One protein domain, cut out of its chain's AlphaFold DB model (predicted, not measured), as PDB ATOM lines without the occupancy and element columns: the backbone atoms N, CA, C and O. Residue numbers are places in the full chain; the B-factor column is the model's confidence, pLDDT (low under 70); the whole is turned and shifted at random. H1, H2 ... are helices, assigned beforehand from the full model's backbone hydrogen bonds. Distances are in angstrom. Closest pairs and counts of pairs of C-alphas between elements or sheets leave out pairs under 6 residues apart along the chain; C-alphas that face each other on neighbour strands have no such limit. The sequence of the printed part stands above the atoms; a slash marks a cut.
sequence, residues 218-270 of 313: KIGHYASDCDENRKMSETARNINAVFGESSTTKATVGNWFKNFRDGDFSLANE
ATOM      1  N   LYS A 218     277.034 415.827 350.466       79.44
ATOM      2  CA  LYS A 218     278.431 415.619 350.882       79.44
ATOM      3  C   LYS A 218     278.550 415.651 352.409       79.44
ATOM      4  O   LYS A 218     277.791 416.342 353.088       79.44
ATOM      5  N   ILE A 219     279.496 414.892 352.953       79.38
ATOM      6  CA  ILE A 219     279.733 414.784 354.400       79.38
ATOM      7  C   ILE A 219     280.763 415.836 354.829       79.38
ATOM      8  O   ILE A 219     281.661 416.175 354.059       79.38
ATOM      9  N   GLY A 220     280.640 416.353 356.053       81.06
ATOM     10  CA  GLY A 220     281.675 417.187 356.683       81.06
ATOM     11  C   GLY A 220     281.339 418.673 356.817       81.06
ATOM     12  O   GLY A 220     282.185 419.436 357.276       81.06
ATOM     13  N   HIS A 221     280.124 419.093 356.451       84.81
ATOM     14  CA  HIS A 221     279.620 420.455 356.662       84.81
ATOM     15  C   HIS A 221     278.089 420.469 356.825       84.81
ATOM     16  O   HIS A 221     277.395 419.557 356.371       84.81
ATOM     17  N   TYR A 222     277.553 421.519 357.453       79.44
ATOM     18  CA  TYR A 222     276.107 421.763 357.515       79.44
ATOM     19  C   TYR A 222     275.599 422.474 356.260       79.44
ATOM     20  O   TYR A 222     276.348 423.184 355.597       79.44
ATOM     21  N   ALA A 223     274.297 422.369 355.978       76.69
ATOM     22  CA  ALA A 223     273.650 423.061 354.857       76.69
ATOM     23  C   ALA A 223     273.873 424.588 354.851       76.69
ATOM     24  O   ALA A 223     273.910 425.200 353.781       76.69
ATOM     25  N   SER A 224     274.065 425.192 356.029       77.31
ATOM     26  CA  SER A 224     274.399 426.611 356.194       77.31
ATOM     27  C   SER A 224     275.798 426.976 355.687       77.31
ATOM     28  O   SER A 224     275.990 428.079 355.193       77.31
ATOM     29  N   ASP A 225     276.753 426.048 355.767       79.00
ATOM     30  CA  ASP A 225     278.155 426.222 355.361       79.00
ATOM     31  C   ASP A 225     278.440 425.563 353.989       79.00
ATOM     32  O   ASP A 225     279.589 425.321 353.619       79.00
ATOM     33  N   CYS A 226     277.395 425.223 353.228       83.38
ATOM     34  CA  CYS A 226     277.515 424.510 351.961       83.38
ATOM     35  C   CYS A 226     277.887 425.450 350.804       83.38
ATOM     36  O   CYS A 226     277.089 426.293 350.391       83.38
ATOM     37  N   ASP A 227     279.076 425.253 350.229       83.50
ATOM     38  CA  ASP A 227     279.559 426.014 349.066       83.50
ATOM     39  C   ASP A 227     278.637 425.867 347.843       83.50
ATOM     40  O   ASP A 227     278.347 426.843 347.155       83.50
ATOM     41  N   GLU A 228     278.081 424.675 347.608       80.62
ATOM     42  CA  GLU A 228     277.111 424.468 346.522       80.62
ATOM     43  C   GLU A 228     275.806 425.229 346.758       80.62
ATOM     44  O   GLU A 228     275.227 425.759 345.818       80.62
ATOM     45  N   ASN A 229     275.366 425.350 348.012       82.75
ATOM     46  CA  ASN A 229     274.162 426.101 348.358       82.75
ATOM     47  C   ASN A 229     274.347 427.605 348.088       82.75
ATOM     48  O   ASN A 229     273.415 428.278 347.641       82.75
ATOM     49  N   ARG A 230     275.566 428.121 348.310       85.81
ATOM     50  CA  ARG A 230     275.956 429.485 347.929       85.81
ATOM     51  C   ARG A 230     275.951 429.657 346.408       85.81
ATOM     52  O   ARG A 230     275.321 430.593 345.928       85.81
ATOM     53  N   LYS A 231     276.548 428.716 345.669       87.38
ATOM     54  CA  LYS A 231     276.560 428.723 344.195       87.38
ATOM     55  C   LYS A 231     275.154 428.669 343.598       87.38
ATOM     56  O   LYS A 231     274.849 429.460 342.723       87.38
ATOM     57  N   MET A 232     274.260 427.824 344.117       87.00
ATOM     58  CA  MET A 232     272.860 427.764 343.663       87.00
ATOM     59  C   MET A 232     272.136 429.105 343.851       87.00
ATOM     60  O   MET A 232     271.384 429.540 342.981       87.00
ATOM     61  N   SER A 233     272.358 429.770 344.989       86.25
ATOM     62  CA  SER A 233     271.793 431.096 345.256       86.25
ATOM     63  C   SER A 233     272.359 432.175 344.331       86.25
ATOM     64  O   SER A 233     271.608 433.037 343.886       86.25
ATOM     65  N   GLU A 234     273.655 432.129 344.038       89.75
ATOM     66  CA  GLU A 234     274.325 433.051 343.119       89.75
ATOM     67  C   GLU A 234     273.860 432.845 341.672       89.75
ATOM     68  O   GLU A 234     273.423 433.794 341.030       89.75
ATOM     69  N   THR A 235     273.811 431.600 341.195       88.00
ATOM     70  CA  THR A 235     273.300 431.262 339.861       88.00
ATOM     71  C   THR A 235     271.844 431.698 339.682       88.00
ATOM     72  O   THR A 235     271.507 432.274 338.652       88.00
ATOM     73  N   ALA A 236     270.978 431.498 340.684       88.69
ATOM     74  CA  ALA A 236     269.590 431.966 340.612       88.69
ATOM     75  C   ALA A 236     269.494 433.498 340.499       88.69
ATOM     76  O   ALA A 236     268.671 434.008 339.742       88.69
ATOM     77  N   ARG A 237     270.356 434.238 341.214       89.81
ATOM     78  CA  ARG A 237     270.434 435.704 341.108       89.81
ATOM     79  C   ARG A 237     270.933 436.141 339.738       89.81
ATOM     80  O   ARG A 237     270.331 437.032 339.156       89.81
ATOM     81  N   ASN A 238     271.972 435.496 339.216       89.88
ATOM     82  CA  ASN A 238     272.541 435.827 337.910       89.88
ATOM     83  C   ASN A 238     271.526 435.590 336.785       89.88
ATOM     84  O   ASN A 238     271.377 436.434 335.908       89.88
ATOM     85  N   ILE A 239     270.771 434.489 336.842       84.88
ATOM     86  CA  ILE A 239     269.712 434.203 335.866       84.88
ATOM     87  C   ILE A 239     268.589 435.241 335.970       84.88
ATOM     88  O   ILE A 239     268.198 435.809 334.957       84.88
ATOM     89  N   ASN A 240     268.110 435.556 337.175       87.00
ATOM     90  CA  ASN A 240     267.061 436.567 337.337       87.00
ATOM     91  C   ASN A 240     267.536 437.985 336.961       87.00
ATOM     92  O   ASN A 240     266.742 438.792 336.491       87.00
ATOM     93  N   ALA A 241     268.827 438.296 337.112       89.06
ATOM     94  CA  ALA A 241     269.391 439.576 336.682       89.06
ATOM     95  C   ALA A 241     269.396 439.737 335.152       89.06
ATOM     96  O   ALA A 241     269.241 440.850 334.658       89.06
ATOM     97  N   VAL A 242     269.563 438.640 334.407       84.50
ATOM     98  CA  VAL A 242     269.609 438.653 332.934       84.50
ATOM     99  C   VAL A 242     268.217 438.507 332.317       84.50
ATOM    100  O   VAL A 242     267.910 439.174 331.333       84.50
ATOM    101  N   PHE A 243     267.373 437.643 332.883       80.12
ATOM    102  CA  PHE A 243     266.105 437.233 332.268       80.12
ATOM    103  C   PHE A 243     264.858 437.834 332.936       80.12
ATOM    104  O   PHE A 243     263.747 437.620 332.447       80.12
ATOM    105  N   GLY A 244     265.036 438.609 334.010       76.69
ATOM    106  CA  GLY A 244     263.964 439.266 334.754       76.69
ATOM    107  C   GLY A 244     263.732 438.677 336.148       76.69
ATOM    108  O   GLY A 244     264.025 437.517 336.451       76.69
ATOM    109  N   GLU A 245     263.186 439.500 337.040       76.56
ATOM    110  CA  GLU A 245     262.826 439.058 338.384       76.56
ATOM    111  C   GLU A 245     261.758 437.953 338.273       76.56
ATOM    112  O   GLU A 245     260.750 438.144 337.602       76.56
ATOM    113  N   SER A 246     262.000 436.791 338.901       77.88
ATOM    114  CA  SER A 246     261.204 435.541 338.852       77.88
ATOM    115  C   SER A 246     261.434 434.545 337.699       77.88
ATOM    116  O   SER A 246     260.763 433.511 337.679       77.88
ATOM    117  N   SER A 247     262.423 434.735 336.816       79.69
ATOM    118  CA  SER A 247     262.734 433.745 335.762       79.69
ATOM    119  C   SER A 247     263.115 432.360 336.296       79.69
ATOM    120  O   SER A 247     262.842 431.341 335.662       79.69
ATOM    121  N   THR A 248     263.762 432.295 337.459       82.56
ATOM    122  CA  THR A 248     264.097 431.043 338.134       82.56
ATOM    123  C   THR A 248     264.081 431.192 339.651       82.56
ATOM    124  O   THR A 248     264.180 432.286 340.215       82.56
ATOM    125  N   THR A 249     263.990 430.056 340.339       85.38
ATOM    126  CA  THR A 249     264.079 429.988 341.798       85.38
ATOM    127  C   THR A 249     265.312 429.203 342.217       85.38
ATOM    128  O   THR A 249     265.819 428.349 341.488       85.38
ATOM    129  N   LYS A 250     265.766 429.429 343.453       85.06
ATOM    130  CA  LYS A 250     266.842 428.634 344.056       85.06
ATOM    131  C   LYS A 250     266.542 427.127 344.021       85.06
ATOM    132  O   LYS A 250     267.462 426.335 343.856       85.06
ATOM    133  N   ALA A 251     265.275 426.734 344.168       79.12
ATOM    134  CA  ALA A 251     264.862 425.335 344.109       79.12
ATOM    135  C   ALA A 251     265.036 424.753 342.698       79.12
ATOM    136  O   ALA A 251     265.582 423.662 342.554       79.12
ATOM    137  N   THR A 252     264.651 425.509 341.666       80.94
ATOM    138  CA  THR A 252     264.830 425.130 340.258       80.94
ATOM    139  C   THR A 252     266.309 424.935 339.922       80.94
ATOM    140  O   THR A 252     266.697 423.887 339.412       80.94
ATOM    141  N   VAL A 253     267.154 425.898 340.306       84.06
ATOM    142  CA  VAL A 253     268.612 425.806 340.131       84.06
ATOM    143  C   VAL A 253     269.198 424.635 340.924       84.06
ATOM    144  O   VAL A 253     270.060 423.918 340.424       84.06
ATOM    145  N   GLY A 254     268.709 424.396 342.142       84.94
ATOM    146  CA  GLY A 254     269.109 423.243 342.945       84.94
ATOM    147  C   GLY A 254     268.794 421.906 342.269       84.94
ATOM    148  O   GLY A 254     269.621 420.997 342.319       84.94
ATOM    149  N   ASN A 255     267.645 421.798 341.595       81.88
ATOM    150  CA  ASN A 255     267.270 420.598 340.849       81.88
ATOM    151  C   ASN A 255     268.171 420.382 339.625       81.88
ATOM    152  O   ASN A 255     268.644 419.271 339.409       81.88
ATOM    153  N   TRP A 256     268.504 421.445 338.888       83.31
ATOM    154  CA  TRP A 256     269.470 421.359 337.785       83.31
ATOM    155  C   TRP A 256     270.848 420.881 338.257       83.31
ATOM    156  O   TRP A 256     271.402 419.944 337.696       83.31
ATOM    157  N   PHE A 257     271.374 421.443 339.350       83.81
ATOM    158  CA  PHE A 257     272.656 421.020 339.940       83.81
ATOM    159  C   PHE A 257     272.653 419.562 340.421       83.81
ATOM    160  O   PHE A 257     273.717 418.947 340.548       83.81
ATOM    161  N   LYS A 258     271.476 419.020 340.744       81.62
ATOM    162  CA  LYS A 258     271.309 417.609 341.078       81.62
ATOM    163  C   LYS A 258     271.342 416.751 339.813       81.62
ATOM    164  O   LYS A 258     272.186 415.867 339.739       81.62
ATOM    165  N   ASN A 259     270.524 417.068 338.811       79.50
ATOM    166  CA  ASN A 259     270.477 416.324 337.547       79.50
ATOM    167  C   ASN A 259     271.847 416.297 336.850       79.50
ATOM    168  O   ASN A 259     272.339 415.227 336.505       79.50
ATOM    169  N   PHE A 260     272.539 417.441 336.785       82.06
ATOM    170  CA  PHE A 260     273.879 417.532 336.189       82.06
ATOM    171  C   PHE A 260     274.923 416.666 336.902       82.06
ATOM    172  O   PHE A 260     275.885 416.213 336.288       82.06
ATOM    173  N   ARG A 261     274.756 416.424 338.204       78.50
ATOM    174  CA  ARG A 261     275.643 415.540 338.970       78.50
ATOM    175  C   ARG A 261     275.360 414.072 338.703       78.50
ATOM    176  O   ARG A 261     276.292 413.273 338.697       78.50
ATOM    177  N   ASP A 262     274.094 413.749 338.487       77.88
ATOM    178  CA  ASP A 262     273.641 412.405 338.149       77.88
ATOM    179  C   ASP A 262     273.873 412.093 336.650       77.88
ATOM    180  O   ASP A 262     273.537 411.009 336.184       77.88
ATOM    181  N   GLY A 263     274.507 413.016 335.907       74.12
ATOM    182  CA  GLY A 263     274.875 412.864 334.497       74.12
ATOM    183  C   GLY A 263     273.746 413.186 333.515       74.12
ATOM    184  O   GLY A 263     273.916 412.993 332.314       74.12
ATOM    185  N   ASP A 264     272.615 413.686 334.011       75.06
ATOM    186  CA  ASP A 264     271.491 414.135 333.197       75.06
ATOM    187  C   ASP A 264     271.639 415.627 332.870       75.06
ATOM    188  O   ASP A 264     271.373 416.502 333.695       75.06
ATOM    189  N   PHE A 265     272.089 415.904 331.646       77.06
ATOM    190  CA  PHE A 265     272.237 417.252 331.089       77.06
ATOM    191  C   PHE A 265     271.064 417.649 330.184       77.06
ATOM    192  O   PHE A 265     271.147 418.657 329.477       77.06
ATOM    193  N   SER A 266     269.985 416.863 330.169       71.31
ATOM    194  CA  SER A 266     268.825 417.150 329.336       71.31
ATOM    195  C   SER A 266     268.149 418.450 329.777       71.31
ATOM    196  O   SER A 266     267.802 418.639 330.941       71.31
ATOM    197  N   LEU A 267     267.938 419.354 328.819       56.94
ATOM    198  CA  LEU A 267     267.159 420.584 329.002       56.94
ATOM    199  C   LEU A 267     265.690 420.402 328.592       56.94
ATOM    200  O   LEU A 267     264.923 421.367 328.576       56.94
ATOM    201  N   ALA A 268     265.298 419.182 328.217       58.81
ATOM    202  CA  ALA A 268     263.938 418.897 327.802       58.81
ATOM    203  C   ALA A 268     262.981 419.068 328.989       58.81
ATOM    204  O   ALA A 268     263.164 418.477 330.053       58.81
ATOM    205  N   ASN A 269     261.921 419.855 328.792       54.06
ATOM    206  CA  ASN A 269     260.782 419.838 329.700       54.06
ATOM    207  C   ASN A 269     260.055 418.507 329.512       54.06
ATOM    208  O   ASN A 269     259.218 418.377 328.617       54.06
ATOM    209  N   GLU A 270     260.371 417.520 330.348       58.56
ATOM    210  CA  GLU A 270     259.546 416.324 330.421       58.56
ATOM    211  C   GLU A 270     258.106 416.733 330.770       58.56
ATOM    212  O   GLU A 270     257.892 417.620 331.612       58.56
TER     213      GLU A 270
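Overview. This is residues 218 to 270 of the 313 residues of the protein "CCHC-type domain-containing protein" of Ooceraea biroi (UniProt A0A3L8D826). A long helix, H1, has a shorter helix, H2, standing off its side like the stem of a T, with unnamed ends trailing from both. Residues 219 to 225 stick out before H1, and the tail after H2 turns away at H2's far end. The printed part has 53 residues with two named helices, H1 then H2, and no named strand: all helix. It is flat, 35 by 24 by 12 A, and only just loose, close to compact, with a radius of gyration of the C-alphas of 12.3 A.

Arrangement. H1, residues 227 to 243, touches H2, residues 250 to 259, with its residues 229 to 236 alone. The closest C-alphas are those of Ala 236 and Lys 250, 5.5 A apart. They run opposite ways at a steep tilt of 65 degrees. In both, every O i to N i+4 pair is within hydrogen-bond range.

Along the chain. H1 begins at C-alpha 227 (279.559, 426.014, 349.066) and is 24.3 A long. H2, 14.4 A long, ends at C-alpha 259 (270.477, 416.324, 337.547).

Size, cuts and confidence. The C-alphas farthest apart, of Gly 220 and Gly 244, are 35.8 A apart. The printed part has no cut. The link from H1 to H2 is short. Residues 258 to 263 also stand free. The pLDDT is under 70 at residues 267 to 270.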